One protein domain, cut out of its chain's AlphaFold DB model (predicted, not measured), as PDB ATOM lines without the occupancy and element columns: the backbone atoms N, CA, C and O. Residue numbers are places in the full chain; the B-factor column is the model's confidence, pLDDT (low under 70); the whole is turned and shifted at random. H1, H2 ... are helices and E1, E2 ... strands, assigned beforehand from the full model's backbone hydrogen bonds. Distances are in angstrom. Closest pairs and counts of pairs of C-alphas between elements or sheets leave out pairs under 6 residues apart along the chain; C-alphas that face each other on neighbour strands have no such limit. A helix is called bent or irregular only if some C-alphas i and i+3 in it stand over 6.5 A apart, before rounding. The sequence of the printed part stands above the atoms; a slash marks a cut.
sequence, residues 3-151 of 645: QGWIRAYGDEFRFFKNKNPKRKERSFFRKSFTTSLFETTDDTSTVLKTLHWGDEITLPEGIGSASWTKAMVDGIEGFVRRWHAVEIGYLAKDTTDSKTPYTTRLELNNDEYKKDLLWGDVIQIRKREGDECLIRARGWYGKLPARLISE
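This is residues 3 to 151 of the 645 residues of an uncharacterized protein of Kordia antarctica (UniProt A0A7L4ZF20). Two small strand lobes stand side by side, and one curled sheet runs through both: E1 to E6 with the start of E7 make one lobe, and the rest of E7 with E8 to E12 make the other, an incompletely closed barrel. H1 and H2, joined by a short link, make an arm off one side of the body, where residues 17 to 24 stick out. The 149 printed residues hold two named helices and twelve named strands, in the order E1, H1, H2, then E2 to E12; the class is mostly strand. The large sheet, E4 E1 E7 E10 E11 E12 E8 E9, is antiparallel. The whole is compact, with a radius of gyration of the C-alphas of 16.3 A and spans of 52 by 38 by 21 A.

E1, residues 3 to 6, is an inner strand of the strongly twisted eight-stranded sheet. H1, residues 9 to 15, only grazes this sheet, with residues 9 to 10. H2, residues 23 to 32, is not on it and only just touches H1, with 3 pairs of C-alphas within 8 A, the closest being Glu 12 and Phe 29 at 7.2 A. Every O i to N i+4 pair is within hydrogen-bond range in H1, and 5 of 6 in H2. E2, residues 34 to 38, and E3, residues 47 to 52, are a hairpin, with N 35 and O 51 2.8 A apart. E4, residues 56 to 59, is an edge strand antiparallel to E1, with N 4 and O 57 at 2.8 A. E5, residues 68 to 73, and E6, residues 76 to 81, are a hairpin, with N 69 and O 80 at 2.9 A. This hairpin and the large sheet form a sandwich, two sheets face to face; the closest C-alphas of E4 and E5, Leu 59 and Ala 71, are 4.8 A apart. E7, residues 85 to 91, pairs in a staggered way, with E1 through N 86 and O 5 at 2.9 A, and with E10, residues 122 to 129, through N 89 and O 123 at 2.9 A. E10 bends by 70 degrees at residue 126. E10, E11, residues 132 to 137, and E12, residues 140 to 145, form a meander, each strand the antiparallel neighbour of the one before; N 126 and O 134 are 2.8 A apart, N 135 and O 142 2.9 A. E8, residues 103 to 108, is antiparallel to E12, with N 143 and O 107 at 3.0 A, and forms a hairpin with E9, residues 114 to 118, with N 106 and O 115 at 2.8 A. The large sheet is a folded sheet, bent back on itself: E4 E1 E7 E10 E11 face E8 E9, with E12 as the hinge.

E1 begins at C-alpha 3 (-32.694, 25.918, -26.695), and E12 ends at C-alpha 145 (-48.285, 35.891, -26.189). E10 is 19.1 A long, E7 19.0 A and H2 15.0 A.

The C-alphas of Thr 46 and Lys 99 are farthest apart, at 52.8 A. The printed part has no cut; the link E7 to E8 is long. Residues 20, 23 and 110 to 113 are under pLDDT 70.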
ATOM      1  N   GLN A   3     -32.750  27.325 -27.082       95.31
ATOM      2  CA  GLN A   3     -32.694  25.918 -26.695       95.31
ATOM      3  C   GLN A   3     -33.961  25.204 -27.161       95.31
ATOM      4  O   GLN A   3     -35.042  25.791 -27.214       95.31
ATOM      5  N   GLY A   4     -33.839  23.931 -27.506       96.38
ATOM      6  CA  GLY A   4     -34.953  23.118 -27.952       96.38
ATOM      7  C   GLY A   4     -34.819  21.669 -27.524       96.38
ATOM      8  O   GLY A   4     -33.741  21.202 -27.163       96.38
ATOM      9  N   TRP A   5     -35.928  20.946 -27.616       97.62
ATOM     10  CA  TRP A   5     -35.972  19.509 -27.393       97.62
ATOM     11  C   TRP A   5     -36.662  18.788 -28.540       97.62
ATOM     12  O   TRP A   5     -37.606  19.305 -29.147       97.62
ATOM     13  N   ILE A   6     -36.271  17.538 -28.768       98.12
ATOM     14  CA  ILE A   6     -37.020  16.642 -29.646       98.12
ATOM     15  C   ILE A   6     -38.288  16.161 -28.938       98.12
ATOM     16  O   ILE A   6     -38.243  15.479 -27.909       98.12
ATOM     17  N   ARG A   7     -39.442  16.536 -29.496       97.06
ATOM     18  CA  ARG A   7     -40.788  16.188 -29.016       97.06
ATOM     19  C   ARG A   7     -41.728  16.014 -30.202       97.06
ATOM     20  O   ARG A   7     -41.920  16.932 -30.994       97.06
ATOM     21  N   ALA A   8     -42.395  14.868 -30.280       94.94
ATOM     22  CA  ALA A   8     -43.302  14.523 -31.375       94.94
ATOM     23  C   ALA A   8     -44.765  14.422 -30.930       94.94
ATOM     24  O   ALA A   8     -45.469  13.455 -31.218       94.94
ATOM     25  N   TYR A   9     -45.255  15.448 -30.232       93.19
ATOM     26  CA  TYR A   9     -46.626  15.482 -29.705       93.19
ATOM     27  C   TYR A   9     -47.713  15.304 -30.771       93.19
ATOM     28  O   TYR A   9     -48.772  14.743 -30.497       93.19
ATOM     29  N   GLY A  10     -47.468  15.786 -31.995       89.50
ATOM     30  CA  GLY A  10     -48.402  15.599 -33.107       89.50
ATOM     31  C   GLY A  10     -48.557  14.128 -33.492       89.50
ATOM     32  O   GLY A  10     -49.674  13.673 -33.735       89.50
ATOM     33  N   ASP A  11     -47.455  13.384 -33.493       92.44
ATOM     34  CA  ASP A  11     -47.453  11.965 -33.837       92.44
ATOM     35  C   ASP A  11     -47.924  11.103 -32.670       92.44
ATOM     36  O   ASP A  11     -48.712  10.189 -32.896       92.44
ATOM     37  N   GLU A  12     -47.579  11.459 -31.426       91.75
ATOM     38  CA  GLU A  12     -48.183  10.867 -30.222       91.75
ATOM     39  C   GLU A  12     -49.717  10.984 -30.294       91.75
ATOM     40  O   GLU A  12     -50.437   9.990 -30.185       91.75
ATOM     41  N   PHE A  13     -50.239  12.186 -30.565       88.38
ATOM     42  CA  PHE A  13     -51.679  12.406 -30.696       88.38
ATOM     43  C   PHE A  13     -52.299  11.574 -31.826       88.38
ATOM     44  O   PHE A  13     -53.342  10.954 -31.625       88.38
ATOM     45  N   ARG A  14     -51.667  11.519 -33.008       90.00
ATOM     46  CA  ARG A  14     -52.146  10.708 -34.144       90.00
ATOM     47  C   ARG A  14     -52.151   9.216 -33.818       90.00
ATOM     48  O   ARG A  14     -53.137   8.542 -34.110       90.00
ATOM     49  N   PHE A  15     -51.090   8.713 -33.192       88.81
ATOM     50  CA  PHE A  15     -50.937   7.303 -32.837       88.81
ATOM     51  C   PHE A  15     -52.034   6.819 -31.876       88.81
ATOM     52  O   PHE A  15     -52.492   5.672 -31.962       88.81
ATOM     53  N   PHE A  16     -52.491   7.710 -30.992       88.50
ATOM     54  CA  PHE A  16     -53.541   7.442 -30.011       88.50
ATOM     55  C   PHE A  16     -54.920   8.013 -30.387       88.50
ATOM     56  O   PHE A  16     -55.834   7.926 -29.573       88.50
ATOM     57  N   LYS A  17     -55.116   8.537 -31.610       78.12
ATOM     58  CA  LYS A  17     -56.280   9.365 -32.004       78.12
ATOM     59  C   LYS A  17     -57.666   8.719 -31.824       78.12
ATOM     60  O   LYS A  17     -58.652   9.436 -31.826       78.12
ATOM     61  N   ASN A  18     -57.762   7.407 -31.617       76.19
ATOM     62  CA  ASN A  18     -59.013   6.699 -31.293       76.19
ATOM     63  C   ASN A  18     -58.805   5.608 -30.229       76.19
ATOM     64  O   ASN A  18     -59.559   4.640 -30.150       76.19
ATOM     65  N   LYS A  19     -57.725   5.720 -29.457       76.25
ATOM     66  CA  LYS A  19     -57.386   4.793 -28.382       76.25
ATOM     67  C   LYS A  19     -57.684   5.496 -27.060       76.25
ATOM     68  O   LYS A  19     -57.482   6.702 -26.949       76.25
ATOM     69  N   ASN A  20     -58.100   4.738 -26.050       68.12
ATOM     70  CA  ASN A  20     -58.013   5.160 -24.651       68.12
ATOM     71  C   ASN A  20     -56.743   4.533 -24.065       68.12
ATOM     72  O   ASN A  20     -56.853   3.547 -23.333       68.12
ATOM     73  N   PRO A  21     -55.541   5.001 -24.459       74.06
ATOM     74  CA  PRO A  21     -54.321   4.342 -24.046       74.06
ATOM     75  C   PRO A  21     -54.183   4.401 -22.535       74.06
ATOM     76  O   PRO A  21     -54.447   5.440 -21.916       74.06
ATOM     77  N   LYS A  22     -53.697   3.308 -21.943       71.44
ATOM     78  CA  LYS A  22     -53.131   3.402 -20.598       71.44
ATOM     79  C   LYS A  22     -52.008   4.437 -20.639       71.44
ATOM     80  O   LYS A  22     -51.265   4.509 -21.617       71.44
ATOM     81  N   ARG A  23     -51.865   5.247 -19.590       69.81
ATOM     82  CA  ARG A  23     -50.897   6.357 -19.576       69.81
ATOM     83  C   ARG A  23     -49.467   5.908 -19.913       69.81
ATOM     84  O   ARG A  23     -48.817   6.548 -20.734       69.81
ATOM     85  N   LYS A  24     -49.059   4.729 -19.436       81.75
ATOM     86  CA  LYS A  24     -47.780   4.071 -19.762       81.75
ATOM     87  C   LYS A  24     -47.522   3.796 -21.240       81.75
ATOM     88  O   LYS A  24     -46.369   3.785 -21.660       81.75
ATOM     89  N   GLU A  25     -48.557   3.573 -22.048       87.38
ATOM     90  CA  GLU A  25     -48.376   3.356 -23.489       87.38
ATOM     91  C   GLU A  25     -47.759   4.588 -24.153       87.38
ATOM     92  O   GLU A  25     -46.971   4.455 -25.089       87.38
ATOM     93  N   ARG A  26     -48.056   5.787 -23.633       89.88
ATOM     94  CA  ARG A  26     -47.415   7.021 -24.093       89.88
ATOM     95  C   ARG A  26     -45.932   7.035 -23.758       89.88
ATOM     96  O   ARG A  26     -45.137   7.381 -24.621       89.88
ATOM     97  N   SER A  27     -45.544   6.610 -22.561       92.50
ATOM     98  CA  SER A  27     -44.134   6.521 -22.167       92.50
ATOM     99  C   SER A  27     -43.358   5.552 -23.055       92.50
ATOM    100  O   SER A  27     -42.269   5.885 -23.513       92.50
ATOM    101  N   PHE A  28     -43.939   4.395 -23.389       92.69
ATOM    102  CA  PHE A  28     -43.323   3.467 -24.343       92.69
ATOM    103  C   PHE A  28     -43.221   4.057 -25.751       92.69
ATOM    104  O   PHE A  28     -42.172   3.924 -26.376       92.69
ATOM    105  N   PHE A  29     -44.265   4.747 -26.227       94.81
ATOM    106  CA  PHE A  29     -44.216   5.463 -27.504       94.81
ATOM    107  C   PHE A  29     -43.068   6.478 -27.516       94.81
ATOM    108  O   PHE A  29     -42.223   6.417 -28.406       94.81
ATOM    109  N   ARG A  30     -43.000   7.354 -26.504       95.69
ATOM    110  CA  ARG A  30     -41.960   8.383 -26.365       95.69
ATOM    111  C   ARG A  30     -40.564   7.766 -26.346       95.69
ATOM    112  O   ARG A  30     -39.731   8.176 -27.140       95.69
ATOM    113  N   LYS A  31     -40.341   6.726 -25.536       95.50
ATOM    114  CA  LYS A  31     -39.060   6.005 -25.470       95.50
ATOM    115  C   LYS A  31     -38.639   5.404 -26.814       95.50
ATOM    116  O   LYS A  31     -37.459   5.375 -27.133       95.50
ATOM    117  N   SER A  32     -39.593   4.892 -27.592       96.31
ATOM    118  CA  SER A  32     -39.318   4.297 -28.907       96.31
ATOM    119  C   SER A  32     -39.233   5.309 -30.050       96.31
ATOM    120  O   SER A  32     -38.885   4.931 -31.168       96.31
ATOM    121  N   PHE A  33     -39.600   6.570 -29.807       97.69
ATOM    122  CA  PHE A  33     -39.673   7.578 -30.852       97.69
ATOM    123  C   PHE A  33     -38.272   7.994 -31.302       97.69
ATOM    124  O   PHE A  33     -37.432   8.385 -30.491       97.69
ATOM    125  N   THR A  34     -38.067   7.986 -32.618       97.56
ATOM    126  CA  THR A  34     -36.860   8.494 -33.264       97.56
ATOM    127  C   THR A  34     -37.206   9.437 -34.409       97.56
ATOM    128  O   THR A  34     -38.265   9.357 -35.036       97.56
ATOM    129  N   THR A  35     -36.288  10.349 -34.693       97.31
ATOM    130  CA  THR A  35     -36.291  11.172 -35.898       97.31
ATOM    131  C   THR A  35     -34.866  11.364 -36.409       97.31
ATOM    132  O   THR A  35     -33.926  10.803 -35.854       97.31
ATOM    133  N   SER A  36     -34.701  12.142 -37.472       97.56
ATOM    134  CA  SER A  36     -33.413  12.364 -38.114       97.56
ATOM    135  C   SER A  36     -33.132  13.855 -38.241       97.56
ATOM    136  O   SER A  36     -34.041  14.650 -38.497       97.56
ATOM    137  N   LEU A  37     -31.861  14.208 -38.069       98.19
ATOM    138  CA  LEU A  37     -31.272  15.458 -38.519       98.19
ATOM    139  C   LEU A  37     -30.820  15.259 -39.967       98.19
ATOM    140  O   LEU A  37     -30.020  14.367 -40.247       98.19
ATOM    141  N   PHE A  38     -31.349  16.067 -40.873       98.38
ATOM    142  CA  PHE A  38     -31.125  15.981 -42.312       98.38
ATOM    143  C   PHE A  38     -30.189  17.091 -42.791       98.38
ATOM    144  O   PHE A  38     -30.157  18.172 -42.206       98.38
ATOM    145  N   GLU A  39     -29.450  16.844 -43.867       97.62
ATOM    146  CA  GLU A  39     -28.583  17.848 -44.494       97.62
ATOM    147  C   GLU A  39     -29.383  19.009 -45.104       97.62
ATOM    148  O   GLU A  39     -28.971  20.165 -45.026       97.62
ATOM    149  N   THR A  40     -30.559  18.721 -45.669       97.00
ATOM    150  CA  THR A  40     -31.442  19.724 -46.281       97.00
ATOM    151  C   THR A  40     -32.890  19.558 -45.808       97.00
ATOM    152  O   THR A  40     -33.221  18.652 -45.044       97.00
ATOM    153  N   THR A  41     -33.791  20.441 -46.246       95.94
ATOM    154  CA  THR A  41     -35.231  20.398 -45.923       95.94
ATOM    155  C   THR A  41     -36.003  19.357 -46.752       95.94
ATOM    156  O   THR A  41     -37.116  19.623 -47.213       95.94
ATOM    157  N   ASP A  42     -35.395  18.198 -46.982       92.75
ATOM    158  CA  ASP A  42     -35.902  17.092 -47.794       92.75
ATOM    159  C   ASP A  42     -35.672  15.782 -47.029       92.75
ATOM    160  O   ASP A  42     -34.565  15.513 -46.555       92.75
ATOM    161  N   ASP A  43     -36.716  14.967 -46.887       90.06
ATOM    162  CA  ASP A  43     -36.645  13.701 -46.157       90.06
ATOM    163  C   ASP A  43     -35.918  12.584 -46.919       90.06
ATOM    164  O   ASP A  43     -35.640  11.533 -46.341       90.06
ATOM    165  N   THR A  44     -35.558  12.825 -48.179       93.19
ATOM    166  CA  THR A  44     -34.682  11.962 -48.983       93.19
ATOM    167  C   THR A  44     -33.208  12.363 -48.916       93.19
ATOM    168  O   THR A  44     -32.356  11.649 -49.449       93.19
ATOM    169  N   SER A  45     -32.888  13.485 -48.260       95.88
ATOM    170  CA  SER A  45     -31.509  13.950 -48.111       95.88
ATOM    171  C   SER A  45     -30.705  13.113 -47.113       95.88
ATOM    172  O   SER A  45     -31.238  12.283 -46.370       95.88
ATOM    173  N   THR A  46     -29.390  13.340 -47.094       97.25
ATOM    174  CA  THR A  46     -28.461  12.677 -46.179       97.25
ATOM    175  C   THR A  46     -28.896  12.843 -44.724       97.25
ATOM    176  O   THR A  46     -29.073  13.959 -44.232       97.25
ATOM    177  N   VAL A  47     -29.017  11.722 -44.008       97.94
ATOM    178  CA  VAL A  47     -29.205  11.726 -42.554       97.94
ATOM    179  C   VAL A  47     -27.855  11.968 -41.889       97.94
ATOM    180  O   VAL A  47     -26.955  11.137 -41.971       97.94
ATOM    181  N   LEU A  48     -27.739  13.100 -41.204       97.75
ATOM    182  CA  LEU A  48     -26.552  13.487 -40.448       97.75
ATOM    183  C   LEU A  48     -26.508  12.806 -39.077       97.75
ATOM    184  O   LEU A  48     -25.439  12.422 -38.606       97.75
ATOM    185  N   LYS A  49     -27.668  12.661 -38.423       97.69
ATOM    186  CA  LYS A  49     -27.779  12.049 -37.092       97.69
ATOM    187  C   LYS A  49     -29.188  11.517 -36.828       97.69
ATOM    188  O   LYS A  49     -30.165  12.152 -37.214       97.69
ATOM    189  N   THR A  50     -29.299  10.394 -36.120       97.75
ATOM    190  CA  THR A  50     -30.570   9.931 -35.535       97.75
ATOM    191  C   THR A  50     -30.757  10.564 -34.161       97.75
ATOM    192  O   THR A  50     -29.850  10.508 -33.331       97.75
ATOM    193  N   LEU A  51     -31.930  11.141 -33.926       98.12
ATOM    194  CA  LEU A  51     -32.313  11.806 -32.685       98.12
ATOM    195  C   LEU A  51     -33.473  11.064 -32.014       98.12
ATOM    196  O   LEU A  51     -34.302  10.448 -32.689       98.12
ATOM    197  N   HIS A  52     -33.560  11.161 -30.695       97.88
ATOM    198  CA  HIS A  52     -34.549  10.486 -29.859       97.88
ATOM    199  C   HIS A  52     -35.418  11.501 -29.117       97.88
ATOM    200  O   HIS A  52     -35.061  12.668 -28.972       97.88
ATOM    201  N   TRP A  53     -36.582  11.065 -28.634       97.75
ATOM    202  CA  TRP A  53     -37.374  11.886 -27.717       97.75
ATOM    203  C   TRP A  53     -36.542  12.258 -26.492       97.75
ATOM    204  O   TRP A  53     -36.008  11.377 -25.828       97.75
ATOM    205  N   GLY A  54     -36.488  13.541 -26.148       96.00
ATOM    206  CA  GLY A  54     -35.656  13.997 -25.031       96.00
ATOM    207  C   GLY A  54     -34.413  14.742 -25.482       96.00
ATOM    208  O   GLY A  54     -34.034  15.672 -24.782       96.00
ATOM    209  N   ASP A  55     -33.856  14.404 -26.652       97.12
ATOM    210  CA  ASP A  55     -32.589  14.973 -27.116       97.12
ATOM    211  C   ASP A  55     -32.640  16.503 -27.135       97.12
ATOM    212  O   ASP A  55     -33.563  17.114 -27.694       97.12
ATOM    213  N   GLU A  56     -31.631  17.108 -26.510       96.00
ATOM    214  CA  GLU A  56     -31.421  18.549 -26.513       96.00
ATOM    215  C   GLU A  56     -30.838  18.992 -27.851       96.00
ATOM    216  O   GLU A  56     -29.908  18.388 -28.390       96.00
ATOM    217  N   ILE A  57     -31.399  20.068 -28.393       97.06
ATOM    218  CA  ILE A  57     -30.976  20.668 -29.652       97.06
ATOM    219  C   ILE A  57     -30.842  22.174 -29.473       97.06
ATOM    220  O   ILE A  57     -31.537  22.797 -28.672       97.06
ATOM    221  N   THR A  58     -29.971  22.788 -30.261       97.19
ATOM    222  CA  THR A  58     -29.943  24.244 -30.403       97.19
ATOM    223  C   THR A  58     -30.695  24.633 -31.669       97.19
ATOM    224  O   THR A  58     -30.511  24.005 -32.708       97.19
ATOM    225  N   LEU A  59     -31.524  25.670 -31.601       96.56
ATOM    226  CA  LEU A  59     -32.279  26.228 -32.721       96.56
ATOM    227  C   LEU A  59     -31.694  27.610 -33.055       96.56
ATOM    228  O   LEU A  59     -32.030  28.593 -32.382       96.56
ATOM    229  N   PRO A  60     -30.794  27.724 -34.055       94.88
ATOM    230  CA  PRO A  60     -30.113  28.983 -34.361       94.88
ATOM    231  C   PRO A  60     -31.072  30.130 -34.693       94.88
ATOM    232  O   PRO A  60     -30.822  31.270 -34.312       94.88
ATOM    233  N   GLU A  61     -32.189  29.800 -35.342       92.81
ATOM    234  CA  GLU A  61     -33.213  30.739 -35.814       92.81
ATOM    235  C   GLU A  61     -34.499  30.701 -34.961       92.81
ATOM    236  O   GLU A  61     -35.477  31.375 -35.282       92.81
ATOM    237  N   GLY A  62     -34.518  29.910 -33.880       92.50
ATOM    238  CA  GLY A  62     -35.737  29.612 -33.119       92.50
ATOM    239  C   GLY A  62     -36.750  28.762 -33.902       92.50
ATOM    240  O   GLY A  62     -36.532  28.377 -35.055       92.50
ATOM    241  N   ILE A  63     -37.880  28.430 -33.268       93.62
ATOM    242  CA  ILE A  63     -38.926  27.629 -33.912       93.62
ATOM    243  C   ILE A  63     -39.898  28.511 -34.709       93.62
ATOM    244  O   ILE A  63     -40.688  29.286 -34.170       93.62
ATOM    245  N   GLY A  64     -39.857  28.371 -36.033       89.00
ATOM    246  CA  GLY A  64     -40.734  29.091 -36.956       89.00
ATOM    247  C   GLY A  64     -42.048  28.372 -37.279       89.00
ATOM    248  O   GLY A  64     -42.473  27.415 -36.621       89.00
ATOM    249  N   SER A  65     -42.700  28.831 -38.348       88.38
ATOM    250  CA  SER A  65     -43.954  28.271 -38.871       88.38
ATOM    251  C   SER A  65     -43.766  27.261 -40.011       88.38
ATOM    252  O   SER A  65     -44.716  26.547 -40.343       88.38
ATOM    253  N   ALA A  66     -42.559  27.182 -40.580       91.88
ATOM    254  CA  ALA A  66     -42.212  26.279 -41.673       91.88
ATOM    255  C   ALA A  66     -42.273  24.795 -41.262       91.88
ATOM    256  O   ALA A  66     -42.229  24.439 -40.082       91.88
ATOM    257  N   SER A  67     -42.370  23.906 -42.254       94.44
ATOM    258  CA  SER A  67     -42.400  22.449 -42.037       94.44
ATOM    259  C   SER A  67     -41.088  21.893 -41.477       94.44
ATOM    260  O   SER A  67     -41.095  20.860 -40.807       94.44
ATOM    261  N   TRP A  68     -39.987  22.600 -41.717       96.62
ATOM    262  CA  TRP A  68     -38.641  22.265 -41.275       96.62
ATOM    263  C   TRP A  68     -38.092  23.386 -40.403       96.62
ATOM    264  O   TRP A  68     -38.433  24.552 -40.600       96.62
ATOM    265  N   THR A  69     -37.249  23.029 -39.444       96.25
ATOM    266  CA  THR A  69     -36.521  23.987 -38.616       96.25
ATOM    267  C   THR A  69     -35.051  23.614 -38.596       96.25
ATOM    268  O   THR A  69     -34.696  22.430 -38.598       96.25
ATOM    269  N   LYS A  70     -34.206  24.641 -38.635       97.44
ATOM    270  CA  LYS A  70     -32.764  24.500 -38.557       97.44
ATOM    271  C   LYS A  70     -32.379  24.158 -37.121       97.44
ATOM    272  O   LYS A  70     -32.811  24.834 -36.188       97.44
ATOM    273  N   ALA A  71     -31.582  23.114 -36.949       97.56
ATOM    274  CA  ALA A  71     -31.163  22.622 -35.648       97.56
ATOM    275  C   ALA A  71     -29.674  22.281 -35.655       97.56
ATOM    276  O   ALA A  71     -29.106  21.906 -36.681       97.56
ATOM    277  N   MET A  72     -29.057  22.394 -34.489       97.19
ATOM    278  CA  MET A  72     -27.677  22.006 -34.258       97.19
ATOM    279  C   MET A  72     -27.604  21.036 -33.082       97.19
ATOM    280  O   MET A  72     -28.191  21.290 -32.028       97.19
ATOM    281  N   VAL A  73     -26.874  19.937 -33.274       96.25
ATOM    282  CA  VAL A  73     -26.661  18.885 -32.271       96.25
ATOM    283  C   VAL A  73     -25.193  18.483 -32.307       96.25
ATOM    284  O   VAL A  73     -24.686  18.136 -33.369       96.25
ATOM    285  N   ASP A  74     -24.499  18.551 -31.169       92.69
ATOM    286  CA  ASP A  74     -23.059  18.255 -31.050       92.69
ATOM    287  C   ASP A  74     -22.180  18.982 -32.088       92.69
ATOM    288  O   ASP A  74     -21.232  18.424 -32.636       92.69
ATOM    289  N   GLY A  75     -22.524  20.235 -32.403       92.44
ATOM    290  CA  GLY A  75     -21.819  21.049 -33.402       92.44
ATOM    291  C   GLY A  75     -22.140  20.711 -34.864       92.44
ATOM    292  O   GLY A  75     -21.620  21.374 -35.758       92.44
ATOM    293  N   ILE A  76     -23.005  19.726 -35.125       96.00
ATOM    294  CA  ILE A  76     -23.490  19.386 -36.466       96.00
ATOM    295  C   ILE A  76     -24.768  20.171 -36.739       96.00
ATOM    296  O   ILE A  76     -25.748  20.049 -36.003       96.00
ATOM    297  N   GLU A  77     -24.759  20.961 -37.806       97.25
ATOM    298  CA  GLU A  77     -25.906  21.734 -38.273       97.25
ATOM    299  C   GLU A  77     -26.709  20.946 -39.318       97.25
ATOM    300  O   GLU A  77     -26.137  20.312 -40.202       97.25
ATOM    301  N   GLY A  78     -28.037  21.007 -39.229       97.56
ATOM    302  CA  GLY A  78     -28.943  20.408 -40.205       97.56
ATOM    303  C   GLY A  78     -30.395  20.831 -39.990       97.56
ATOM    304  O   GLY A  78     -30.684  21.844 -39.348       97.56
ATOM    305  N   PHE A  79     -31.325  20.037 -40.511       98.12
ATOM    306  CA  PHE A  79     -32.759  20.302 -40.464       98.12
ATOM    307  C   PHE A  79     -33.526  19.152 -39.821       98.12
ATOM    308  O   PHE A  79     -33.276  17.979 -40.084       98.12
ATOM    309  N   VAL A  80     -34.517  19.494 -39.004       97.50
ATOM    310  CA  VAL A  80     -35.473  18.546 -38.423       97.50
ATOM    311  C   VAL A  80     -36.894  18.981 -38.766       97.50
ATOM    312  O   VAL A  80     -37.179  20.166 -38.963       97.50
ATOM    313  N   ARG A  81     -37.821  18.025 -38.850       96.81
ATOM    314  CA  ARG A  81     -39.247  18.334 -39.015       96.81
ATOM    315  C   ARG A  81     -39.722  19.165 -37.827       96.81
ATOM    316  O   ARG A  81     -39.564  18.759 -36.679       96.81
ATOM    317  N   ARG A  82     -40.386  20.293 -38.084       95.12
ATOM    318  CA  ARG A  82     -40.811  21.230 -37.029       95.12
ATOM    319  C   ARG A  82     -41.736  20.576 -35.995       95.12
ATOM    320  O   ARG A  82     -41.683  20.913 -34.824       95.12
ATOM    321  N   TRP A  83     -42.583  19.614 -36.374       95.12
ATOM    322  CA  TRP A  83     -43.434  18.893 -35.405       95.12
ATOM    323  C   TRP A  83     -42.705  17.839 -34.564       95.12
ATOM    324  O   TRP A  83     -43.365  17.229 -33.723       95.12
ATOM    325  N   HIS A  84     -41.407  17.623 -34.783       97.25
ATOM    326  CA  HIS A  84     -40.552  16.786 -33.941       97.25
ATOM    327  C   HIS A  84     -39.654  17.611 -33.017       97.25
ATOM    328  O   HIS A  84     -38.875  17.028 -32.272       97.25
ATOM    329  N   ALA A  85     -39.753  18.939 -33.050       97.44
ATOM    330  CA  ALA A  85     -38.988  19.835 -32.203       97.44
ATOM    331  C   ALA A  85     -39.920  20.785 -31.446       97.44
ATOM    332  O   ALA A  85     -41.006  21.143 -31.913       97.44
ATOM    333  N   VAL A  86     -39.471  21.204 -30.273       97.81
ATOM    334  CA  VAL A  86     -40.021  22.338 -29.534       97.81
ATOM    335  C   VAL A  86     -38.877  23.249 -29.132       97.81
ATOM    336  O   VAL A  86     -37.795  22.770 -28.813       97.81
ATOM    337  N   GLU A  87     -39.117  24.552 -29.145       97.38
ATOM    338  CA  GLU A  87     -38.238  25.525 -28.499       97.38
ATOM    339  C   GLU A  87     -38.633  25.640 -27.022       97.38
ATOM    340  O   GLU A  87     -39.819  25.570 -26.687       97.38
ATOM    341  N   ILE A  88     -37.651  25.775 -26.138       97.25
ATOM    342  CA  ILE A  88     -37.855  25.847 -24.692       97.25
ATOM    343  C   ILE A  88     -37.749  27.293 -24.231       97.25
ATOM    344  O   ILE A  88     -36.768  27.979 -24.501       97.25
ATOM    345  N   GLY A  89     -38.770  27.728 -23.503       97.12
ATOM    346  CA  GLY A  89     -38.783  28.983 -22.770       97.12
ATOM    347  C   GLY A  89     -39.467  28.817 -21.420       97.12
ATOM    348  O   GLY A  89     -39.807  27.711 -20.996       97.12
ATOM    349  N   TYR A  90     -39.698  29.937 -20.752       97.69
ATOM    350  CA  TYR A  90     -40.229  29.999 -19.395       97.69
ATOM    351  C   TYR A  90     -41.264  31.103 -19.287       97.69
ATOM    352  O   TYR A  90     -41.113  32.148 -19.917       97.69
ATOM    353  N   LEU A  91     -42.309  30.911 -18.481       97.50
ATOM    354  CA  LEU A  91     -43.285  31.977 -18.280       97.50
ATOM    355  C   LEU A  91     -42.614  33.176 -17.594       97.50
ATOM    356  O   LEU A  91     -42.128  33.055 -16.470       97.50
ATOM    357  N   ALA A  92     -42.623  34.332 -18.250       96.50
ATOM    358  CA  ALA A  92     -42.132  35.595 -17.714       96.50
ATOM    359  C   ALA A  92     -43.185  36.281 -16.826       96.50
ATOM    360  O   ALA A  92     -44.375  35.967 -16.891       96.50
ATOM    361  N   LYS A  93     -42.753  37.256 -16.012       94.00
ATOM    362  CA  LYS A  93     -43.685  38.158 -15.319       94.00
ATOM    363  C   LYS A  93     -44.383  39.044 -16.357       94.00
ATOM    364  O   LYS A  93     -43.712  39.601 -17.227       94.00
ATOM    365  N   ASP A  94     -45.695  39.224 -16.251       92.88
ATOM    366  CA  ASP A  94     -46.415  40.196 -17.072       92.88
ATOM    367  C   ASP A  94     -46.243  41.605 -16.489       92.88
ATOM    368  O   ASP A  94     -46.997  42.033 -15.621       92.88
ATOM    369  N   THR A  95     -45.259  42.352 -16.986       88.06
ATOM    370  CA  THR A  95     -44.985  43.731 -16.542       88.06
ATOM    371  C   THR A  95     -46.093  44.727 -16.894       88.06
ATOM    372  O   THR A  95     -46.080  45.852 -16.394       88.06
ATOM    373  N   THR A  96     -47.057  44.335 -17.732       87.69
ATOM    374  CA  THR A  96     -48.217  45.164 -18.084       87.69
ATOM    375  C   THR A  96     -49.410  44.934 -17.152       87.69
ATOM    376  O   THR A  96     -50.304  45.780 -17.090       87.69
ATOM    377  N   ASP A  97     -49.416  43.835 -16.389       86.75
ATOM    378  CA  ASP A  97     -50.444  43.523 -15.396       86.75
ATOM    379  C   ASP A  97     -49.950  43.861 -13.985       86.75
ATOM    380  O   ASP A  97     -49.207  43.117 -13.353       86.75
ATOM    381  N   SER A  98     -50.412  44.989 -13.453       82.19
ATOM    382  CA  SER A  98     -50.072  45.420 -12.092       82.19
ATOM    383  C   SER A  98     -50.769  44.621 -10.985       82.19
ATOM    384  O   SER A  98     -50.404  44.768  -9.819       82.19
ATOM    385  N   LYS A  99     -51.773  43.793 -11.306       81.06
ATOM    386  CA  LYS A  99     -52.563  43.042 -10.318       81.06
ATOM    387  C   LYS A  99     -52.084  41.607 -10.169       81.06
ATOM    388  O   LYS A  99     -51.976  41.122  -9.046       81.06
ATOM    389  N   THR A 100     -51.837  40.922 -11.283       84.06
ATOM    390  CA  THR A 100     -51.471  39.499 -11.295       84.06
ATOM    391  C   THR A 100     -50.266  39.182 -12.193       84.06
ATOM    392  O   THR A 100     -50.319  38.223 -12.962       84.06
ATOM    393  N   PRO A 101     -49.127  39.896 -12.054       91.19
ATOM    394  CA  PRO A 101     -47.986  39.766 -12.970       91.19
ATOM    395  C   PRO A 101     -47.336  38.376 -12.961       91.19
ATOM    396  O   PRO A 101     -46.590  38.035 -13.872       91.19
ATOM    397  N   TYR A 102     -47.591  37.560 -11.938       93.44
ATOM    398  CA  TYR A 102     -46.960  36.252 -11.758       93.44
ATOM    399  C   TYR A 102     -47.789  35.069 -12.266       93.44
ATOM    400  O   TYR A 102     -47.379  33.914 -12.120       93.44
ATOM    401  N   THR A 103     -48.962  35.333 -12.839       92.06
ATOM    402  CA  THR A 103     -49.833  34.292 -13.390       92.06
ATOM    403  C   THR A 103     -50.354  34.697 -14.740       92.06
ATOM    404  O   THR A 103     -50.650  35.862 -14.973       92.06
ATOM    405  N   THR A 104     -50.583  33.717 -15.601       91.19
ATOM    406  CA  THR A 104     -51.387  33.936 -16.798       91.19
ATOM    407  C   THR A 104     -52.310  32.759 -17.043       91.19
ATOM    408  O   THR A 104     -52.135  31.675 -16.486       91.19
ATOM    409  N   ARG A 105     -53.312  32.973 -17.887       87.31
ATOM    410  CA  ARG A 105     -54.267  31.948 -18.285       87.31
ATOM    411  C   ARG A 105     -53.957  31.491 -19.695       87.31
ATOM    412  O   ARG A 105     -54.147  32.249 -20.640       87.31
ATOM    413  N   LEU A 106     -53.544  30.235 -19.823       87.88
ATOM    414  CA  LEU A 106     -53.382  29.576 -21.109       87.88
ATOM    415  C   LEU A 106     -54.748  29.413 -21.778       87.88
ATOM    416  O   LEU A 106     -55.640  28.758 -21.228       87.88
ATOM    417  N   GLU A 107     -54.889  30.000 -22.962       85.00
ATOM    418  CA  GLU A 107     -56.061  29.850 -23.818       85.00
ATOM    419  C   GLU A 107     -55.982  28.511 -24.551       85.00
ATOM    420  O   GLU A 107     -55.096  28.296 -25.381       85.00
ATOM    421  N   LEU A 108     -56.857  27.573 -24.182       84.06
ATOM    422  CA  LEU A 108     -56.887  26.243 -24.783       84.06
ATOM    423  C   LEU A 108     -57.590  26.289 -26.143       84.06
ATOM    424  O   LEU A 108     -58.571  27.000 -26.305       84.06
ATOM    425  N   ASN A 109     -57.168  25.430 -27.072       70.94
ATOM    426  CA  ASN A 109     -57.657  25.385 -28.463       70.94
ATOM    427  C   ASN A 109     -59.176  25.134 -28.660       70.94
ATOM    428  O   ASN A 109     -59.620  25.080 -29.802       70.94
ATOM    429  N   ASN A 110     -59.948  24.917 -27.590       66.44
ATOM    430  CA  ASN A 110     -61.389  24.631 -27.633       66.44
ATOM    431  C   ASN A 110     -62.231  25.754 -26.983       66.44
ATOM    432  O   ASN A 110     -63.396  25.520 -26.673       66.44
ATOM    433  N   ASP A 111     -61.627  26.918 -26.714       56.44
ATOM    434  CA  ASP A 111     -62.201  28.199 -26.249       56.44
ATOM    435  C   ASP A 111     -63.037  28.221 -24.945       56.44
ATOM    436  O   ASP A 111     -63.253  29.293 -24.381       56.44
ATOM    437  N   GLU A 112     -63.450  27.082 -24.379       54.47
ATOM    438  CA  GLU A 112     -64.300  27.047 -23.170       54.47
ATOM    439  C   GLU A 112     -63.535  27.024 -21.834       54.47
ATOM    440  O   GLU A 112     -64.110  27.323 -20.786       54.47
ATOM    441  N   TYR A 113     -62.240  26.686 -21.827       59.00
ATOM    442  CA  TYR A 113     -61.483  26.483 -20.585       59.00
ATOM    443  C   TYR A 113     -60.124  27.176 -20.620       59.00
ATOM    444  O   TYR A 113     -59.366  27.043 -21.575       59.00
ATOM    445  N   LYS A 114     -59.790  27.863 -19.523       71.88
ATOM    446  CA  LYS A 114     -58.477  28.474 -19.288       71.88
ATOM    447  C   LYS A 114     -57.737  27.717 -18.185       71.88
ATOM    448  O   LYS A 114     -58.360  27.271 -17.219       71.88
ATOM    449  N   LYS A 115     -56.419  27.544 -18.331       82.25
ATOM    450  CA  LYS A 115     -55.553  26.912 -17.316       82.25
ATOM    451  C   LYS A 115     -54.523  27.903 -16.807       82.25
ATOM    452  O   LYS A 115     -53.878  28.567 -17.608       82.25
ATOM    453  N   ASP A 116     -54.364  27.977 -15.492       86.94
ATOM    454  CA  ASP A 116     -53.415  28.908 -14.889       86.94
ATOM    455  C   ASP A 116     -51.979  28.377 -15.006       86.94
ATOM    456  O   ASP A 116     -51.671  27.241 -14.613       86.94
ATOM    457  N   LEU A 117     -51.109  29.231 -15.533       91.25
ATOM    458  CA  LEU A 117     -49.661  29.088 -15.523       91.25
ATOM    459  C   LEU A 117     -49.077  30.018 -14.459       91.25
ATOM    460  O   LEU A 117     -49.601  31.109 -14.218       91.25
ATOM    461  N   LEU A 118     -47.994  29.573 -13.836       93.44
ATOM    462  CA  LEU A 118     -47.241  30.287 -12.814       93.44
ATOM    463  C   LEU A 118     -45.910  30.779 -13.379       93.44
ATOM    464  O   LEU A 118     -45.282  30.102 -14.195       93.44
ATOM    465  N   TRP A 119     -45.458  31.943 -12.914       96.81
ATOM    466  CA  TRP A 119     -44.162  32.525 -13.270       96.81
ATOM    467  C   TRP A 119     -43.035  31.491 -13.154       96.81
ATOM    468  O   TRP A 119     -42.905  30.850 -12.115       96.81
ATOM    469  N   GLY A 120     -42.257  31.295 -14.220       96.56
ATOM    470  CA  GLY A 120     -41.201  30.283 -14.306       96.56
ATOM    471  C   GLY A 120     -41.626  28.901 -14.811       96.56
ATOM    472  O   GLY A 120     -40.761  28.041 -14.962       96.56
ATOM    473  N   ASP A 121     -42.912  28.659 -15.093       96.62
ATOM    474  CA  ASP A 121     -43.344  27.397 -15.710       96.62
ATOM    475  C   ASP A 121     -42.632  27.168 -17.048       96.62
ATOM    476  O   ASP A 121     -42.474  28.097 -17.842       96.62
ATOM    477  N   VAL A 122     -42.238  25.918 -17.310       96.94
ATOM    478  CA  VAL A 122     -41.600  25.526 -18.572       96.94
ATOM    479  C   VAL A 122     -42.611  25.642 -19.712       96.94
ATOM    480  O   VAL A 122     -43.686  25.037 -19.684       96.94
ATOM    481  N   ILE A 123     -42.238  26.392 -20.742       97.62
ATOM    482  CA  ILE A 123     -43.014  26.609 -21.956       97.62
ATOM    483  C   ILE A 123     -42.334  25.877 -23.108       97.62
ATOM    484  O   ILE A 123     -41.208  26.185 -23.480       97.62
ATOM    485  N   GLN A 124     -43.043  24.924 -23.707       97.81
ATOM    486  CA  GLN A 124     -42.591  24.225 -24.907       97.81
ATOM    487  C   GLN A 124     -43.277  24.832 -26.126       97.81
ATOM    488  O   GLN A 124     -44.437  24.536 -26.429       97.81
ATOM    489  N   ILE A 125     -42.568  25.713 -26.815       97.62
ATOM    490  CA  ILE A 125     -43.047  26.433 -27.986       97.62
ATOM    491  C   ILE A 125     -43.007  25.483 -29.176       97.62
ATOM    492  O   ILE A 125     -41.966  24.960 -29.559       97.62
ATOM    493  N   ARG A 126     -44.169  25.240 -29.773       96.19
ATOM    494  CA  ARG A 126     -44.331  24.328 -30.913       96.19
ATOM    495  C   ARG A 126     -44.329  25.072 -32.243       96.19
ATOM    496  O   ARG A 126     -44.067  24.464 -33.284       96.19
ATOM    497  N   LYS A 127     -44.720  26.348 -32.214       94.69
ATOM    498  CA  LYS A 127     -44.812  27.239 -33.372       94.69
ATOM    499  C   LYS A 127     -44.895  28.692 -32.898       94.69
ATOM    500  O   LYS A 127     -45.676  28.972 -31.989       94.69
ATOM    501  N   ARG A 128     -44.159  29.597 -33.541       92.75
ATOM    502  CA  ARG A 128     -44.313  31.053 -33.389       92.75
ATOM    503  C   ARG A 128     -45.127  31.615 -34.562       92.75
ATOM    504  O   ARG A 128     -44.862  31.270 -35.715       92.75
ATOM    505  N   GLU A 129     -46.132  32.436 -34.270       87.38
ATOM    506  CA  GLU A 129     -47.049  33.059 -35.235       87.38
ATOM    507  C   GLU A 129     -47.246  34.543 -34.882       87.38
ATOM    508  O   GLU A 129     -48.209  34.924 -34.221       87.38
ATOM    509  N   GLY A 130     -46.310  35.395 -35.313       86.44
ATOM    510  CA  GLY A 130     -46.323  36.816 -34.952       86.44
ATOM    511  C   GLY A 130     -46.145  37.006 -33.444       86.44
ATOM    512  O   GLY A 130     -45.197  36.473 -32.867       86.44
ATOM    513  N   ASP A 131     -47.073  37.729 -32.816       90.38
ATOM    514  CA  ASP A 131     -47.060  38.005 -31.373       90.38
ATOM    515  C   ASP A 131     -47.627  36.856 -30.521       90.38
ATOM    516  O   ASP A 131     -47.581  36.921 -29.290       90.38
ATOM    517  N   GLU A 132     -48.140  35.790 -31.143       91.88
ATOM    518  CA  GLU A 132     -48.652  34.599 -30.461       91.88
ATOM    519  C   GLU A 132     -47.741  33.382 -30.672       91.88
ATOM    520  O   GLU A 132     -47.105  33.189 -31.709       91.88
ATOM    521  N   CYS A 133     -47.702  32.509 -29.671       94.81
ATOM    522  CA  CYS A 133     -47.003  31.233 -29.713       94.81
ATOM    523  C   CYS A 133     -47.987  30.093 -29.445       94.81
ATOM    524  O   CYS A 133     -48.720  30.118 -28.455       94.81
ATOM    525  N   LEU A 134     -47.964  29.054 -30.284       95.06
ATOM    526  CA  LEU A 134     -48.612  27.782 -29.977       95.06
ATOM    527  C   LEU A 134     -47.691  26.992 -29.059       95.06
ATOM    528  O   LEU A 134     -46.599  26.588 -29.469       95.06
ATOM    529  N   ILE A 135     -48.133  26.741 -27.835       95.62
ATOM    530  CA  ILE A 135     -47.293  26.158 -26.794       95.62
ATOM    531  C   ILE A 135     -47.882  24.871 -26.216       95.62
ATOM    532  O   ILE A 135     -49.050  24.524 -26.426       95.62
ATOM    533  N   ARG A 136     -47.046  24.174 -25.450       95.06
ATOM    534  CA  ARG A 136     -47.440  23.199 -24.443       95.06
ATOM    535  C   ARG A 136     -46.809  23.584 -23.102       95.06
ATOM    536  O   ARG A 136     -45.608  23.823 -23.054       95.06
ATOM    537  N   ALA A 137     -47.596  23.618 -22.033       93.69
ATOM    538  CA  ALA A 137     -47.122  23.866 -20.668       93.69
ATOM    539  C   ALA A 137     -48.008  23.111 -19.671       93.69
ATOM    540  O   ALA A 137     -49.227  23.042 -19.866       93.69
ATOM    541  N   ARG A 138     -47.429  22.504 -18.625       89.31
ATOM    542  CA  ARG A 138     -48.174  21.714 -17.622       89.31
ATOM    543  C   ARG A 138     -49.065  20.618 -18.218       89.31
ATOM    544  O   ARG A 138     -50.134  20.318 -17.689       89.31
ATOM    545  N   GLY A 139     -48.658  20.065 -19.361       88.38
ATOM    546  CA  GLY A 139     -49.419  19.060 -20.110       88.38
ATOM    547  C   GLY A 139     -50.555  19.592 -20.989       88.38
ATOM    548  O   GLY A 139     -51.158  18.811 -21.729       88.38
ATOM    549  N   TRP A 140     -50.827  20.895 -20.960       89.50
ATOM    550  CA  TRP A 140     -51.891  21.539 -21.729       89.50
ATOM    551  C   TRP A 140     -51.349  22.200 -22.989       89.50
ATOM    552  O   TRP A 140     -50.215  22.666 -23.005       89.50
ATOM    553  N   TYR A 141     -52.174  22.260 -24.034       91.56
ATOM    554  CA  TYR A 141     -51.859  22.923 -25.299       91.56
ATOM    555  C   TYR A 141     -52.709  24.175 -25.449       91.56
ATOM    556  O   TYR A 141     -53.909  24.130 -25.178       91.56
ATOM    557  N   GLY A 142     -52.107  25.253 -25.930       92.12
ATOM    558  CA  GLY A 142     -52.825  26.503 -26.119       92.12
ATOM    559  C   GLY A 142     -51.976  27.593 -26.748       92.12
ATOM    560  O   GLY A 142     -50.871  27.330 -27.236       92.12
ATOM    561  N   LYS A 143     -52.508  28.811 -26.709       92.94
ATOM    562  CA  LYS A 143     -51.855  30.026 -27.191       92.94
ATOM    563  C   LYS A 143     -51.323  30.866 -26.039       92.94
ATOM    564  O   LYS A 143     -51.996  31.028 -25.021       92.94
ATOM    565  N   LEU A 144     -50.128  31.419 -26.217       93.81
ATOM    566  CA  LEU A 144     -49.519  32.348 -25.272       93.81
ATOM    567  C   LEU A 144     -48.841  33.504 -26.028       93.81
ATOM    568  O   LEU A 144     -48.122  33.233 -26.991       93.81
ATOM    569  N   PRO A 145     -49.019  34.770 -25.611       93.94
ATOM    570  CA  PRO A 145     -48.285  35.891 -26.189       93.94
ATOM    571  C   PRO A 145     -46.767  35.712 -26.066       93.94
ATOM    572  O   PRO A 145     -46.265  35.389 -24.988       93.94
ATOM    573  N   ALA A 146     -46.027  35.991 -27.139       93.75
ATOM    574  CA  ALA A 146     -44.571  35.842 -27.183       93.75
ATOM    575  C   ALA A 146     -43.858  36.679 -26.106       93.75
ATOM    576  O   ALA A 146     -42.880  36.224 -25.522       93.75
ATOM    577  N   ARG A 147     -44.399  37.862 -25.775       94.19
ATOM    578  CA  ARG A 147     -43.887  38.756 -24.715       94.19
ATOM    579  C   ARG A 147     -43.894  38.144 -23.306       94.19
ATOM    580  O   ARG A 147     -43.246  38.684 -22.419       94.19
ATOM    581  N   LEU A 148     -44.660  37.072 -23.084       95.88
ATOM    582  CA  LEU A 148     -44.746  36.366 -21.800       95.88
ATOM    583  C   LEU A 148     -43.797  35.167 -21.721       95.88
ATOM    584  O   LEU A 148     -43.891  34.377 -20.785       95.88
ATOM    585  N   ILE A 149     -42.901  35.003 -22.693       95.88
ATOM    586  CA  ILE A 149     -41.955  33.894 -22.743       95.88
ATOM    587  C   ILE A 149     -40.541  34.453 -22.593       95.88
ATOM    588  O   ILE A 149     -40.082  35.233 -23.421       95.88
ATOM    589  N   SER A 150     -39.860  34.038 -21.529       95.44
ATOM    590  CA  SER A 150     -38.439  34.282 -21.290       95.44
ATOM    591  C   SER A 150     -37.601  33.099 -21.772       95.44
ATOM    592  O   SER A 150     -38.059  31.957 -21.749       95.44
ATOM    593  N   GLU A 151     -36.352  33.352 -22.149       92.75
ATOM    594  CA  GLU A 151     -35.360  32.307 -22.434       92.75
ATOM    595  C   GLU A 151     -34.688  31.780 -21.154       92.75
ATOM    596  O   GLU A 151     -34.094  30.705 -21.155       92.75
TER     597      GLU A 151